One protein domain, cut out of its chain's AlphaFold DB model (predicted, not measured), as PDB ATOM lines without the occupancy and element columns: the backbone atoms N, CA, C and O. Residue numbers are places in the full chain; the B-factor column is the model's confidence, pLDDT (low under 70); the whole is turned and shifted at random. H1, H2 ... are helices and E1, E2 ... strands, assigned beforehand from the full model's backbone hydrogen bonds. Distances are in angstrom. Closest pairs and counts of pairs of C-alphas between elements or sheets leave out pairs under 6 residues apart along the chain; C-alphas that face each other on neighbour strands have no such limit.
ATOM      1  N   ASP A  33      13.030 -51.909  53.712       75.50
ATOM      2  CA  ASP A  33      11.875 -52.672  54.230       75.50
ATOM      3  C   ASP A  33      10.530 -52.026  53.845       75.50
ATOM      4  O   ASP A  33       9.512 -52.700  53.681       75.50
ATOM      5  N   ARG A  34      10.514 -50.701  53.650       85.56
ATOM      6  CA  ARG A  34       9.309 -49.964  53.246       85.56
ATOM      7  C   ARG A  34       8.894 -50.317  51.824       85.56
ATOM      8  O   ARG A  34       7.743 -50.681  51.582       85.56
ATOM      9  N   ASP A  35       9.840 -50.221  50.897       88.12
ATOM     10  CA  ASP A  35       9.591 -50.473  49.482       88.12
ATOM     11  C   ASP A  35       9.215 -51.950  49.258       88.12
ATOM     12  O   ASP A  35       8.307 -52.223  48.481       88.12
ATOM     13  N   ALA A  36       9.784 -52.893  50.021       87.31
ATOM     14  CA  ALA A  36       9.393 -54.309  49.982       87.31
ATOM     15  C   ALA A  36       7.951 -54.579  50.471       87.31
ATOM     16  O   ALA A  36       7.319 -55.554  50.060       87.31
ATOM     17  N   LYS A  37       7.398 -53.723  51.341       91.88
ATOM     18  CA  LYS A  37       5.986 -53.808  51.756       91.88
ATOM     19  C   LYS A  37       5.041 -53.193  50.726       91.88
ATOM     20  O   LYS A  37       3.901 -53.646  50.623       91.88
ATOM     21  N   LEU A  38       5.487 -52.175  49.989       93.12
ATOM     22  CA  LEU A  38       4.704 -51.513  48.940       93.12
ATOM     23  C   LEU A  38       4.706 -52.292  47.625       93.12
ATOM     24  O   LEU A  38       3.675 -52.388  46.962       93.12
ATOM     25  N   PHE A  39       5.853 -52.857  47.267       93.94
ATOM     26  CA  PHE A  39       6.130 -53.443  45.964       93.94
ATOM     27  C   PHE A  39       6.441 -54.926  46.125       93.94
ATOM     28  O   PHE A  39       7.243 -55.323  46.967       93.94
ATOM     29  N   GLY A  40       5.780 -55.755  45.329       93.94
ATOM     30  CA  GLY A  40       5.987 -57.193  45.361       93.94
ATOM     31  C   GLY A  40       7.282 -57.615  44.652       93.94
ATOM     32  O   GLY A  40       7.988 -56.802  44.047       93.94
ATOM     33  N   PRO A  41       7.617 -58.914  44.709       92.69
ATOM     34  CA  PRO A  41       8.881 -59.433  44.187       92.69
ATOM     35  C   PRO A  41       8.949 -59.473  42.652       92.69
ATOM     36  O   PRO A  41      10.027 -59.679  42.100       92.69
ATOM     37  N   THR A  42       7.822 -59.308  41.952       94.06
ATOM     38  CA  THR A  42       7.755 -59.325  40.484       94.06
ATOM     39  C   THR A  42       7.359 -57.957  39.924       94.06
ATOM     40  O   THR A  42       6.688 -57.190  40.622       94.06
ATOM     41  N   PRO A  43       7.741 -57.636  38.672       96.06
ATOM     42  CA  PRO A  43       7.374 -56.371  38.036       96.06
ATOM     43  C   PRO A  43       5.881 -56.070  38.173       96.06
ATOM     44  O   PRO A  43       5.075 -56.977  38.002       96.06
ATOM     45  N   ALA A  44       5.534 -54.826  38.515       95.56
ATOM     46  CA  ALA A  44       4.155 -54.348  38.698       95.56
ATOM     47  C   ALA A  44       3.292 -55.096  39.737       95.56
ATOM     48  O   ALA A  44       2.091 -54.842  39.834       95.56
ATOM     49  N   SER A  45       3.877 -55.976  40.553       94.94
ATOM     50  CA  SER A  45       3.146 -56.616  41.647       94.94
ATOM     51  C   SER A  45       3.072 -55.708  42.875       94.94
ATOM     52  O   SER A  45       4.031 -55.016  43.225       94.94
ATOM     53  N   LEU A  46       1.923 -55.719  43.550       94.69
ATOM     54  CA  LEU A  46       1.725 -55.015  44.817       94.69
ATOM     55  C   LEU A  46       2.330 -55.821  45.974       94.69
ATOM     56  O   LEU A  46       2.236 -57.050  46.010       94.69
ATOM     57  N   GLY A  47       2.948 -55.125  46.926       94.31
ATOM     58  CA  GLY A  47       3.549 -55.725  48.116       94.31
ATOM     59  C   GLY A  47       2.526 -56.089  49.197       94.31
ATOM     60  O   GLY A  47       1.316 -55.886  49.065       94.31
ATOM     61  N   THR A  48       3.014 -56.622  50.317       94.75
ATOM     62  CA  THR A  48       2.172 -57.152  51.405       94.75
ATOM     63  C   THR A  48       1.288 -56.106  52.087       94.75
ATOM     64  O   THR A  48       0.291 -56.469  52.709       94.75
ATOM     65  N   ALA A  49       1.600 -54.813  51.973       94.25
ATOM     66  CA  ALA A  49       0.761 -53.742  52.515       94.25
ATOM     67  C   ALA A  49      -0.636 -53.707  51.868       94.25
ATOM     68  O   ALA A  49      -1.629 -53.363  52.519       94.25
ATOM     69  N   PHE A  50      -0.718 -54.153  50.613       95.00
ATOM     70  CA  PHE A  50      -1.938 -54.261  49.822       95.00
ATOM     71  C   PHE A  50      -2.637 -55.619  49.977       95.00
ATOM     72  O   PHE A  50      -3.527 -55.941  49.195       95.00
ATOM     73  N   ALA A  51      -2.287 -56.429  50.982       93.25
ATOM     74  CA  ALA A  51      -2.977 -57.692  51.232       93.25
ATOM     75  C   ALA A  51      -4.501 -57.480  51.353       93.25
ATOM     76  O   ALA A  51      -4.973 -56.647  52.132       93.25
ATOM     77  N   GLY A  52      -5.267 -58.231  50.556       91.62
ATOM     78  CA  GLY A  52      -6.727 -58.119  50.476       91.62
ATOM     79  C   GLY A  52      -7.254 -56.973  49.602       91.62
ATOM     80  O   GLY A  52      -8.469 -56.827  49.491       91.62
ATOM     81  N   ILE A  53      -6.367 -56.191  48.980       93.81
ATOM     82  CA  ILE A  53      -6.692 -55.193  47.960       93.81
ATOM     83  C   ILE A  53      -6.426 -55.802  46.591       93.81
ATOM     84  O   ILE A  53      -5.409 -56.453  46.359       93.81
ATOM     85  N   THR A  54      -7.356 -55.619  45.664       94.06
ATOM     86  CA  THR A  54      -7.227 -56.135  44.302       94.06
ATOM     87  C   THR A  54      -7.817 -55.118  43.343       94.06
ATOM     88  O   THR A  54      -8.903 -54.595  43.592       94.06
ATOM     89  N   LEU A  55      -7.112 -54.836  42.247       93.81
ATOM     90  CA  LEU A  55      -7.636 -54.002  41.170       93.81
ATOM     91  C   LEU A  55      -8.843 -54.694  40.518       93.81
ATOM     92  O   LEU A  55      -8.790 -55.872  40.169       93.81
ATOM     93  N   GLY A  56      -9.952 -53.969  40.392       91.44
ATOM     94  CA  GLY A  56     -11.280 -54.494  40.063       91.44
ATOM     95  C   GLY A  56     -12.042 -55.094  41.254       91.44
ATOM     96  O   GLY A  56     -13.159 -55.567  41.078       91.44
ATOM     97  N   GLY A  57     -11.457 -55.102  42.455       93.00
ATOM     98  CA  GLY A  57     -12.124 -55.484  43.699       93.00
ATOM     99  C   GLY A  57     -12.859 -54.305  44.352       93.00
ATOM    100  O   GLY A  57     -12.631 -53.154  43.984       93.00
ATOM    101  N   PRO A  58     -13.740 -54.552  45.336       93.19
ATOM    102  CA  PRO A  58     -14.481 -53.487  46.006       93.19
ATOM    103  C   PRO A  58     -13.549 -52.542  46.776       93.19
ATOM    104  O   PRO A  58     -12.589 -52.982  47.405       93.19
ATOM    105  N   VAL A  59     -13.881 -51.250  46.783       91.12
ATOM    106  CA  VAL A  59     -13.217 -50.243  47.626       91.12
ATOM    107  C   VAL A  59     -13.832 -50.316  49.025       91.12
ATOM    108  O   VAL A  59     -15.052 -50.179  49.153       91.12
ATOM    109  N   LYS A  60     -13.036 -50.504  50.088       92.44
ATOM    110  CA  LYS A  60     -13.540 -50.408  51.468       92.44
ATOM    111  C   LYS A  60     -13.082 -49.108  52.114       92.44
ATOM    112  O   LYS A  60     -11.938 -48.674  51.968       92.44
ATOM    113  N   ILE A  61     -13.987 -48.498  52.875       87.50
ATOM    114  CA  ILE A  61     -13.688 -47.291  53.650       87.50
ATOM    115  C   ILE A  61     -12.526 -47.593  54.602       87.50
ATOM    116  O   ILE A  61     -12.561 -48.565  55.355       87.50
ATOM    117  N   GLY A  62     -11.496 -46.747  54.562       88.12
ATOM    118  CA  GLY A  62     -10.317 -46.866  55.418       88.12
ATOM    119  C   GLY A  62      -9.198 -47.759  54.874       88.12
ATOM    120  O   GLY A  62      -8.151 -47.813  55.514       88.12
ATOM    121  N   ASP A  63      -9.351 -48.402  53.707       90.38
ATOM    122  CA  ASP A  63      -8.271 -49.206  53.115       90.38
ATOM    123  C   ASP A  63      -7.013 -48.368  52.853       90.38
ATOM    124  O   ASP A  63      -5.935 -48.732  53.317       90.38
ATOM    125  N   ALA A  64      -7.146 -47.205  52.206       88.31
ATOM    126  CA  ALA A  64      -6.019 -46.300  51.963       88.31
ATOM    127  C   ALA A  64      -5.326 -45.877  53.273       88.31
ATOM    128  O   ALA A  64      -4.108 -45.986  53.405       88.31
ATOM    129  N   SER A  65      -6.106 -45.481  54.288       87.44
ATOM    130  CA  SER A  65      -5.582 -45.083  55.602       87.44
ATOM    131  C   SER A  65      -4.891 -46.235  56.337       87.44
ATOM    132  O   SER A  65      -3.864 -46.028  56.984       87.44
ATOM    133  N   ARG A  66      -5.424 -47.460  56.232       91.56
ATOM    134  CA  ARG A  66      -4.814 -48.670  56.795       91.56
ATOM    135  C   ARG A  66      -3.444 -48.923  56.176       91.56
ATOM    136  O   ARG A  66      -2.504 -49.210  56.913       91.56
ATOM    137  N   ILE A  67      -3.332 -48.817  54.852       90.00
ATOM    138  CA  ILE A  67      -2.068 -49.040  54.141       90.00
ATOM    139  C   ILE A  67      -1.071 -47.929  54.496       90.00
ATOM    140  O   ILE A  67       0.044 -48.233  54.911       90.00
ATOM    141  N   ALA A  68      -1.487 -46.659  54.449       87.12
ATOM    142  CA  ALA A  68      -0.638 -45.524  54.816       87.12
ATOM    143  C   ALA A  68      -0.081 -45.658  56.245       87.12
ATOM    144  O   ALA A  68       1.111 -45.458  56.468       87.12
ATOM    145  N   LYS A  69      -0.905 -46.099  57.208       86.56
ATOM    146  CA  LYS A  69      -0.469 -46.365  58.589       86.56
ATOM    147  C   LYS A  69       0.514 -47.536  58.700       86.56
ATOM    148  O   LYS A  69       1.380 -47.511  59.568       86.56
ATOM    149  N   ALA A  70       0.371 -48.566  57.866       85.75
ATOM    150  CA  ALA A  70       1.253 -49.734  57.878       85.75
ATOM    151  C   ALA A  70       2.641 -49.446  57.281       85.75
ATOM    152  O   ALA A  70       3.607 -50.125  57.631       85.75
ATOM    153  N   ILE A  71       2.732 -48.464  56.382       86.38
ATOM    154  CA  ILE A  71       3.955 -48.129  55.646       86.38
ATOM    155  C   ILE A  71       4.688 -46.925  56.251       86.38
ATOM    156  O   ILE A  71       5.916 -46.952  56.325       86.38
ATOM    157  N   GLY A  72       3.950 -45.911  56.717       80.38
ATOM    158  CA  GLY A  72       4.498 -44.637  57.192       80.38
ATOM    159  C   GLY A  72       4.907 -43.699  56.048       80.38
ATOM    160  O   GLY A  72       5.457 -44.143  55.043       80.38
ATOM    161  N   ASP A  73       4.632 -42.399  56.209       76.12
ATOM    162  CA  ASP A  73       5.057 -41.293  55.329       76.12
ATOM    163  C   ASP A  73       4.941 -41.562  53.814       76.12
ATOM    164  O   ASP A  73       5.830 -41.222  53.029       76.12
ATOM    165  N   VAL A  74       3.833 -42.184  53.404       86.25
ATOM    166  CA  VAL A  74       3.409 -42.321  52.004       86.25
ATOM    167  C   VAL A  74       1.951 -41.912  51.883       86.25
ATOM    168  O   VAL A  74       1.135 -42.229  52.757       86.25
ATOM    169  N   LYS A  75       1.608 -41.228  50.794       90.56
ATOM    170  CA  LYS A  75       0.211 -40.977  50.446       90.56
ATOM    171  C   LYS A  75      -0.203 -42.022  49.416       90.56
ATOM    172  O   LYS A  75       0.522 -42.304  48.467       90.56
ATOM    173  N   ILE A  76      -1.346 -42.646  49.674       93.00
ATOM    174  CA  ILE A  76      -1.896 -43.713  48.844       93.00
ATOM    175  C   ILE A  76      -3.305 -43.309  48.465       93.00
ATOM    176  O   ILE A  76      -4.123 -43.011  49.339       93.00
ATOM    177  N   GLU A  77      -3.583 -43.341  47.173       94.25
ATOM    178  CA  GLU A  77      -4.897 -43.092  46.616       94.25
ATOM    179  C   GLU A  77      -5.412 -44.372  45.958       94.25
ATOM    180  O   GLU A  77      -4.728 -45.007  45.158       94.25
ATOM    181  N   LEU A  78      -6.614 -44.791  46.354       95.69
ATOM    182  CA  LEU A  78      -7.332 -45.884  45.709       95.69
ATOM    183  C   LEU A  78      -8.398 -45.243  44.835       95.69
ATOM    184  O   LEU A  78      -9.402 -44.761  45.358       95.69
ATOM    185  N   GLU A  79      -8.186 -45.228  43.527       94.38
ATOM    186  CA  GLU A  79      -9.144 -44.621  42.614       94.38
ATOM    187  C   GLU A  79     -10.349 -45.543  42.421       94.38
ATOM    188  O   GLU A  79     -10.192 -46.653  41.896       94.38
ATOM    189  N   PRO A  80     -11.561 -45.121  42.810       92.69
ATOM    190  CA  PRO A  80     -12.756 -45.892  42.530       92.69
ATOM    191  C   PRO A  80     -13.125 -45.791  41.044       92.69
ATOM    192  O   PRO A  80     -13.034 -44.737  40.422       92.69
ATOM    193  N   GLY A  81     -13.605 -46.894  40.490       89.69
ATOM    194  CA  GLY A  81     -14.345 -46.963  39.238       89.69
ATOM    195  C   GLY A  81     -15.687 -47.674  39.448       89.69
ATOM    196  O   GLY A  81     -15.957 -48.186  40.541       89.69
ATOM    197  N   PRO A  82     -16.533 -47.770  38.410       87.00
ATOM    198  CA  PRO A  82     -17.891 -48.305  38.559       87.00
ATOM    199  C   PRO A  82     -17.925 -49.784  38.978       87.00
ATOM    200  O   PRO A  82     -18.916 -50.255  39.532       87.00
ATOM    201  N   ARG A  83     -16.821 -50.516  38.760       87.38
ATOM    202  CA  ARG A  83     -16.652 -51.930  39.137       87.38
ATOM    203  C   ARG A  83     -15.629 -52.163  40.254       87.38
ATOM    204  O   ARG A  83     -15.130 -53.276  40.381       87.38
ATOM    205  N   GLY A  84     -15.298 -51.144  41.049       92.62
ATOM    206  CA  GLY A  84     -14.337 -51.257  42.151       92.62
ATOM    207  C   GLY A  84     -13.057 -50.454  41.930       92.62
ATOM    208  O   GLY A  84     -13.068 -49.474  41.199       92.62
ATOM    209  N   ILE A  85     -11.955 -50.835  42.577       95.06
ATOM    210  CA  ILE A  85     -10.684 -50.096  42.517       95.06
ATOM    211  C   ILE A  85     -10.134 -50.160  41.092       95.06
ATOM    212  O   ILE A  85      -9.816 -51.232  40.579       95.06
ATOM    213  N   ARG A  86     -10.015 -49.008  40.449       94.50
ATOM    214  CA  ARG A  86      -9.563 -48.862  39.069       94.50
ATOM    215  C   ARG A  86      -8.050 -48.730  38.974       94.50
ATOM    216  O   ARG A  86      -7.443 -49.355  38.108       94.50
ATOM    217  N   ALA A  87      -7.469 -47.973  39.898       96.44
ATOM    218  CA  ALA A  87      -6.036 -47.778  40.019       96.44
ATOM    219  C   ALA A  87      -5.628 -47.545  41.474       96.44
ATOM    220  O   ALA A  87      -6.452 -47.221  42.332       96.44
ATOM    221  N   ILE A  88      -4.339 -47.725  41.733       96.62
ATOM    222  CA  ILE A  88      -3.690 -47.385  42.992       96.62
ATOM    223  C   ILE A  88      -2.554 -46.434  42.664       96.62
ATOM    224  O   ILE A  88      -1.657 -46.796  41.906       96.62
ATOM    225  N   GLU A  89      -2.569 -45.252  43.254       95.69
ATOM    226  CA  GLU A  89      -1.482 -44.289  43.136       95.69
ATOM    227  C   GLU A  89      -0.740 -44.178  44.462       95.69
ATOM    228  O   GLU A  89      -1.343 -44.138  45.540       95.69
ATOM    229  N   ILE A  90       0.586 -44.193  44.382       94.00
ATOM    230  CA  ILE A  90       1.481 -44.116  45.528       94.00
ATOM    231  C   ILE A  90       2.382 -42.906  45.322       94.00
ATOM    232  O   ILE A  90       3.257 -42.922  44.456       94.00
ATOM    233  N   GLU A  91       2.197 -41.896  46.162       92.25
ATOM    234  CA  GLU A  91       3.112 -40.768  46.276       92.25
ATOM    235  C   GLU A  91       4.213 -41.143  47.276       92.25
ATOM    236  O   GLU A  91       3.987 -41.306  48.485       92.25
ATOM    237  N   HIS A  92       5.421 -41.332  46.751       86.94
ATOM    238  CA  HIS A  92       6.596 -41.717  47.517       86.94
ATOM    239  C   HIS A  92       7.381 -40.482  47.952       86.94
ATOM    240  O   HIS A  92       7.731 -39.623  47.143       86.94
ATOM    241  N   THR A  93       7.692 -40.420  49.246       78.06
ATOM    242  CA  THR A  93       8.566 -39.402  49.829       78.06
ATOM    243  C   THR A  93      10.020 -39.691  49.441       78.06
ATOM    244  O   THR A  93      10.687 -40.538  50.038       78.06
ATOM    245  N   GLY A  94      10.501 -39.027  48.387       79.62
ATOM    246  CA  GLY A  94      11.853 -39.173  47.845       79.62
ATOM    247  C   GLY A  94      11.926 -38.818  46.360       79.62
ATOM    248  O   GLY A  94      10.907 -38.660  45.697       79.62
ATOM    249  N   THR A  95      13.141 -38.720  45.812       83.12
ATOM    250  CA  THR A  95      13.302 -38.403  44.385       83.12
ATOM    251  C   THR A  95      12.865 -39.576  43.507       83.12
ATOM    252  O   THR A  95      13.180 -40.741  43.793       83.12
ATOM    253  N   CYS A  96      12.207 -39.279  42.382       86.88
ATOM    254  CA  CYS A  96      11.824 -40.313  41.422       86.88
ATOM    255  C   CYS A  96      13.005 -41.110  40.879       86.88
ATOM    256  O   CYS A  96      12.872 -42.306  40.630       86.88
ATOM    257  N   VAL A  97      14.171 -40.477  40.730       88.31
ATOM    258  CA  VAL A  97      15.392 -41.150  40.273       88.31
ATOM    259  C   VAL A  97      15.768 -42.283  41.227       88.31
ATOM    260  O   VAL A  97      15.942 -43.420  40.793       88.31
ATOM    261  N   ALA A  98      15.805 -42.011  42.533       88.25
ATOM    262  CA  ALA A  98      16.198 -43.008  43.522       88.25
ATOM    263  C   ALA A  98      15.189 -44.166  43.606       88.25
ATOM    264  O   ALA A  98      15.591 -45.326  43.716       88.25
ATOM    265  N   LEU A  99      13.882 -43.875  43.543       89.81
ATOM    266  CA  LEU A  99      12.854 -44.919  43.507       89.81
ATOM    267  C   LEU A  99      12.942 -45.751  42.221       89.81
ATOM    268  O   LEU A  99      12.931 -46.979  42.285       89.81
ATOM    269  N   ARG A 100      13.106 -45.106  41.063       90.88
ATOM    270  CA  ARG A 100      13.263 -45.780  39.769       90.88
ATOM    271  C   ARG A 100      14.468 -46.711  39.754       90.88
ATOM    272  O   ARG A 100      14.347 -47.828  39.267       90.88
ATOM    273  N   GLU A 101      15.605 -46.298  40.305       90.88
ATOM    274  CA  GLU A 101      16.789 -47.154  40.418       90.88
ATOM    275  C   GLU A 101      16.555 -48.368  41.325       90.88
ATOM    276  O   GLU A 101      17.003 -49.470  41.004       90.88
ATOM    277  N   ARG A 102      15.843 -48.192  42.447       91.38
ATOM    278  CA  ARG A 102      15.481 -49.306  43.341       91.38
ATOM    279  C   ARG A 102      14.550 -50.296  42.646       91.38
ATOM    280  O   ARG A 102      14.844 -51.491  42.638       91.38
ATOM    281  N   LEU A 103      13.497 -49.807  41.994       93.69
ATOM    282  CA  LEU A 103      12.595 -50.648  41.205       93.69
ATOM    283  C   LEU A 103      13.324 -51.310  40.036       93.69
ATOM    284  O   LEU A 103      13.097 -52.481  39.773       93.69
ATOM    285  N   ALA A 104      14.268 -50.628  39.385       93.38
ATOM    286  CA  ALA A 104      15.064 -51.225  38.318       93.38
ATOM    287  C   ALA A 104      15.955 -52.375  38.812       93.38
ATOM    288  O   ALA A 104      16.176 -53.333  38.074       93.38
ATOM    289  N   ARG A 105      16.442 -52.333  40.059       92.81
ATOM    290  CA  ARG A 105      17.161 -53.467  40.666       92.81
ATOM    291  C   ARG A 105      16.234 -54.640  40.986       92.81
ATOM    292  O   ARG A 105      16.631 -55.782  40.780       92.81
ATOM    293  N   ALA A 106      15.015 -54.367  41.451       91.81
ATOM    294  CA  ALA A 106      14.048 -55.403  41.814       91.81
ATOM    295  C   ALA A 106      13.353 -56.036  40.593       91.81
ATOM    296  O   ALA A 106      13.183 -57.250  40.517       91.81
ATOM    297  N   TRP A 107      12.954 -55.216  39.625       95.31
ATOM    298  CA  TRP A 107      12.051 -55.570  38.528       95.31
ATOM    299  C   TRP A 107      12.690 -55.476  37.143       95.31
ATOM    300  O   TRP A 107      12.023 -55.757  36.149       95.31
ATOM    301  N   LYS A 108      13.982 -55.123  37.070       94.19
ATOM    302  CA  LYS A 108      14.687 -54.688  35.849       94.19
ATOM    303  C   LYS A 108      14.207 -53.316  35.375       94.19
ATOM    304  O   LYS A 108      13.234 -52.765  35.884       94.19
ATOM    305  N   ALA A 109      14.919 -52.734  34.415       92.50
ATOM    306  CA  ALA A 109      14.532 -51.455  33.830       92.50
ATOM    307  C   ALA A 109      13.120 -51.525  33.218       92.50
ATOM    308  O   ALA A 109      12.761 -52.519  32.583       92.50
ATOM    309  N   ALA A 110      12.339 -50.459  33.409       92.25
ATOM    310  CA  ALA A 110      11.031 -50.311  32.785       92.25
ATOM    311  C   ALA A 110      11.159 -50.295  31.254       92.25
ATOM    312  O   ALA A 110      12.104 -49.724  30.704       92.25
ATOM    313  N   THR A 111      10.183 -50.875  30.563       90.38
ATOM    314  CA  THR A 111      10.058 -50.780  29.104       90.38
ATOM    315  C   THR A 111       9.075 -49.661  28.800       90.38
ATOM    316  O   THR A 111       7.949 -49.694  29.283       90.38
ATOM    317  N   ASN A 112       9.505 -48.643  28.050       84.25
ATOM    318  CA  ASN A 112       8.683 -47.464  27.737       84.25
ATOM    319  C   ASN A 112       8.036 -46.838  28.992       84.25
ATOM    320  O   ASN A 112       6.856 -46.528  29.001       84.25
ATOM    321  N   GLN A 113       8.828 -46.694  30.063       86.19
ATOM    322  CA  GLN A 113       8.420 -46.139  31.368       86.19
ATOM    323  C   GLN A 113       7.437 -46.982  32.201       86.19
ATOM    324  O   GLN A 113       7.085 -46.565  33.305       86.19
ATOM    325  N   ALA A 114       7.079 -48.188  31.749       93.50
ATOM    326  CA  ALA A 114       6.199 -49.089  32.481       93.50
ATOM    327  C   ALA A 114       6.811 -50.478  32.752       93.50
ATOM    328  O   ALA A 114       7.695 -50.975  32.046       93.50
ATOM    329  N   TRP A 115       6.292 -51.127  33.789       96.00
ATOM    330  CA  TRP A 115       6.471 -52.543  34.095       96.00
ATOM    331  C   TRP A 115       5.136 -53.255  33.939       96.00
ATOM    332  O   TRP A 115       4.115 -52.698  34.326       96.00
ATOM    333  N   LEU A 116       5.147 -54.487  33.435       96.38
ATOM    334  CA  LEU A 116       3.953 -55.327  33.327       96.38
ATOM    335  C   LEU A 116       4.123 -56.586  34.172       96.38
ATOM    336  O   LEU A 116       5.209 -57.169  34.198       96.38
ATOM    337  N   ASP A 117       3.032 -57.028  34.786       96.00
ATOM    338  CA  ASP A 117       2.836 -58.388  35.275       96.00
ATOM    339  C   ASP A 117       1.864 -59.112  34.326       96.00
ATOM    340  O   ASP A 117       0.643 -58.998  34.485       96.00
ATOM    341  N   PRO A 118       2.365 -59.891  33.351       94.19
ATOM    342  CA  PRO A 118       1.508 -60.598  32.402       94.19
ATOM    343  C   PRO A 118       0.618 -61.665  33.037       94.19
ATOM    344  O   PRO A 118      -0.373 -62.070  32.440       94.19
ATOM    345  N   LYS A 119       0.952 -62.153  34.240       93.81
ATOM    346  CA  LYS A 119       0.159 -63.187  34.913       93.81
ATOM    347  C   LYS A 119      -1.122 -62.608  35.506       93.81
ATOM    348  O   LYS A 119      -2.138 -63.298  35.558       93.81
ATOM    349  N   THR A 120      -1.054 -61.375  35.998       93.69
ATOM    350  CA  THR A 120      -2.169 -60.696  36.673       93.69
ATOM    351  C   THR A 120      -2.748 -59.542  35.853       93.69
ATOM    352  O   THR A 120      -3.738 -58.943  36.270       93.69
ATOM    353  N   HIS A 121      -2.177 -59.268  34.675       95.75
ATOM    354  CA  HIS A 121      -2.516 -58.145  33.797       95.75
ATOM    355  C   HIS A 121      -2.472 -56.792  34.516       95.75
ATOM    356  O   HIS A 121      -3.321 -55.920  34.311       95.75
ATOM    357  N   LEU A 122      -1.469 -56.632  35.382       96.38
ATOM    358  CA  LEU A 122      -1.189 -55.387  36.082       96.38
ATOM    359  C   LEU A 122      -0.033 -54.650  35.429       96.38
ATOM    360  O   LEU A 122       0.875 -55.253  34.858       96.38
ATOM    361  N   ARG A 123      -0.058 -53.333  35.551       96.94
ATOM    362  CA  ARG A 123       1.008 -52.459  35.097       96.94
ATOM    363  C   ARG A 123       1.356 -51.470  36.190       96.94
ATOM    364  O   ARG A 123       0.474 -51.022  36.912       96.94
ATOM    365  N   ALA A 124       2.635 -51.124  36.275       96.62
ATOM    366  CA  ALA A 124       3.127 -50.024  37.089       96.62
ATOM    367  C   ALA A 124       3.881 -49.020  36.213       96.62
ATOM    368  O   ALA A 124       4.689 -49.434  35.380       96.62
ATOM    369  N   TRP A 125       3.648 -47.725  36.396       94.81
ATOM    370  CA  TRP A 125       4.328 -46.664  35.645       94.81
ATOM    371  C   TRP A 125       4.376 -45.358  36.452       94.81
ATOM    372  O   TRP A 125       3.612 -45.177  37.401       94.81
ATOM    373  N   PHE A 126       5.318 -44.475  36.118       91.50
ATOM    374  CA  PHE A 126       5.450 -43.177  36.786       91.50
ATOM    375  C   PHE A 126       4.551 -42.136  36.124       91.50
ATOM    376  O   PHE A 126       4.747 -41.872  34.941       91.50
ATOM    377  N   VAL A 127       3.634 -41.538  36.892       88.38
ATOM    378  CA  VAL A 127       2.709 -40.498  36.397       88.38
ATOM    379  C   VAL A 127       3.477 -39.239  36.027       88.38
ATOM    380  O   VAL A 127       3.406 -38.784  34.891       88.38
ATOM    381  N   ASP A 128       4.311 -38.774  36.955       81.38
ATOM    382  CA  ASP A 128       5.195 -37.633  36.765       81.38
ATOM    383  C   ASP A 128       6.634 -38.066  37.054       81.38
ATOM    384  O   ASP A 128       6.962 -38.553  38.138       81.38
ATOM    385  N   ALA A 129       7.512 -37.930  36.058       66.31
ATOM    386  CA  ALA A 129       8.926 -38.289  36.181       66.31
ATOM    387  C   ALA A 129       9.814 -37.116  36.633       66.31
ATOM    388  O   ALA A 129      10.981 -37.333  36.970       66.31
ATOM    389  N   GLU A 130       9.278 -35.896  36.606       64.50
ATOM    390  CA  GLU A 130      10.015 -34.643  36.751       64.50
ATOM    391  C   GLU A 130       9.423 -33.833  37.911       64.50
ATOM    392  O   GLU A 130       8.575 -32.965  37.728       64.50
ATOM    393  N   GLY A 131       9.839 -34.153  39.137       67.06
ATOM    394  CA  GLY A 131       9.372 -33.468  40.340       67.06
ATOM    395  C   GLY A 131      10.017 -33.990  41.623       67.06
ATOM    396  O   GLY A 131      10.696 -35.021  41.628       67.06
ATOM    397  N   ASP A 132       9.798 -33.254  42.713       71.12
ATOM    398  CA  ASP A 132      10.232 -33.636  44.065       71.12
ATOM    399  C   ASP A 132       9.300 -34.676  44.714       71.12
ATOM    400  O   ASP A 132       9.678 -35.313  45.700       71.12
ATOM    401  N   SER A 133       8.098 -34.868  44.164       76.31
ATOM    402  CA  SER A 133       7.178 -35.950  44.515       76.31
ATOM    403  C   SER A 133       7.196 -37.019  43.430       76.31
ATOM    404  O   SER A 133       7.204 -36.713  42.238       76.31
ATOM    405  N   CYS A 134       7.237 -38.285  43.852       88.56
ATOM    406  CA  CYS A 134       7.243 -39.398  42.921       88.56
ATOM    407  C   CYS A 134       5.953 -40.199  42.971       88.56
ATOM    408  O   CYS A 134       5.704 -40.910  43.945       88.56
ATOM    409  N   HIS A 135       5.179 -40.117  41.894       92.50
ATOM    410  CA  HIS A 135       3.896 -40.797  41.762       92.50
ATOM    411  C   HIS A 135       4.058 -42.061  40.936       92.50
ATOM    412  O   HIS A 135       4.344 -42.010  39.737       92.50
ATOM    413  N   LEU A 136       3.895 -43.208  41.589       94.25
ATOM    414  CA  LEU A 136       3.854 -44.504  40.928       94.25
ATOM    415  C   LEU A 136       2.410 -45.000  40.905       94.25
ATOM    416  O   LEU A 136       1.793 -45.185  41.955       94.25
ATOM    417  N   ARG A 137       1.892 -45.250  39.705       96.31
ATOM    418  CA  ARG A 137       0.535 -45.745  39.490       96.31
ATOM    419  C   ARG A 137       0.551 -47.223  39.143       96.31
ATOM    420  O   ARG A 137       1.328 -47.642  38.291       96.31
ATOM    421  N   PHE A 138      -0.351 -47.976  39.762       97.38
ATOM    422  CA  PHE A 138      -0.702 -49.345  39.408       97.38
ATOM    423  C   PHE A 138      -2.109 -49.379  38.827       97.38
ATOM    424  O   PHE A 138      -3.062 -48.933  39.468       97.38
ATOM    425  N   ASP A 139      -2.254 -49.951  37.643       97.12
ATOM    426  CA  ASP A 139      -3.539 -50.158  36.987       97.12
ATOM    427  C   ASP A 139      -3.588 -51.526  36.298       97.12
ATOM    428  O   ASP A 139      -2.634 -52.310  36.320       97.12
ATOM    429  N   ARG A 140      -4.759 -51.859  35.754       96.38
ATOM    430  CA  ARG A 140      -4.891 -53.008  34.858       96.38
ATOM    431  C   ARG A 140      -4.532 -52.575  33.448       96.38
ATOM    432  O   ARG A 140      -4.801 -51.439  33.058       96.38
ATOM    433  N   TYR A 141      -4.037 -53.515  32.661       96.56
ATOM    434  CA  TYR A 141      -3.868 -53.329  31.228       96.56
ATOM    435  C   TYR A 141      -4.492 -54.499  30.460       96.56
ATOM    436  O   TYR A 141      -4.767 -55.564  31.013       96.56
ATOM    437  N   LEU A 142      -4.744 -54.288  29.174       97.12
ATOM    438  CA  LEU A 142      -5.163 -55.307  28.226       97.12
ATOM    439  C   LEU A 142      -4.024 -55.598  27.249       97.12
ATOM    440  O   LEU A 142      -3.318 -54.697  26.790       97.12
TER     441      LEU A 142
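AT A GLANCE: This is residues 33 to 142 of the 272 residues of an uncharacterized protein of Deltaproteobacteria bacterium (UniProt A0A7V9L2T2). A strongly twisted wall of five strands has one face covered by H2, which runs along edge strand E1, and by the long link of residues 39 to 62, with H1 beyond; the other face is bare. H3 packs beside the end of the wall where E5 starts. The 110 printed residues hold three named helices and five named strands, in the order H1 H2 E1 E2 H3 E3 E4 E5, a mixed class. The sheet, E1 E2 E5 E4 E3, is antiparallel; the whole is compact, with a radius of gyration of the C-alphas of 13.0 A and spans of 33 by 32 by 23 A.

HOW THE PARTS SIT: H1, residues 33 to 38, and H2, residues 63 to 71, form a helical hairpin and only just touch, with 3 pairs of C-alphas within 8 A, the closest Arg 34 and Ile 71 at 6.1 A. H2 is over E1, residues 74 to 81, at a height over the sheet of 7.6 A; their closest C-alphas are Ala 64 and Ile 76, 5.8 A. E1 and E2, residues 84 to 93, form a hairpin, with N 77 and O 89 at 2.9 A. H3, residues 96 to 107, is on the sheet, and its Cys 96 comes closest to Cys 134 of E5, residues 133 to 142, their C-alphas 4.9 A apart. H2 and H3 on one face make two layers, helices over a sheet. E3, residues 114 to 117, E4, residues 122 to 126, and E5 form a meander, each strand the antiparallel neighbour of the one before; N 115 and O 124 are at 2.8 A, N 123 and O 139 at 2.9 A. E5 also pairs with E2, N 138 and O 88 at 2.8 A. Every O i to N i+4 pair is within hydrogen-bond range in H1, H2 and H3.

IN THESE COORDINATES: H1 begins at C-alpha 33, (11.875, -52.672, 54.230). H3 is 15.5 A long, E1 22.4 A, E2 26.9 A and E5 28.1 A. E5 ends at C-alpha 142, (-5.163, -55.307, 28.226).

THE WHOLE: The C-alphas farthest apart, of Pro 82 and Arg 105, are 35.5 A apart. The printed part has no cut; H1 to H2 is a long link. Residues 129 to 131 have pLDDT under 70.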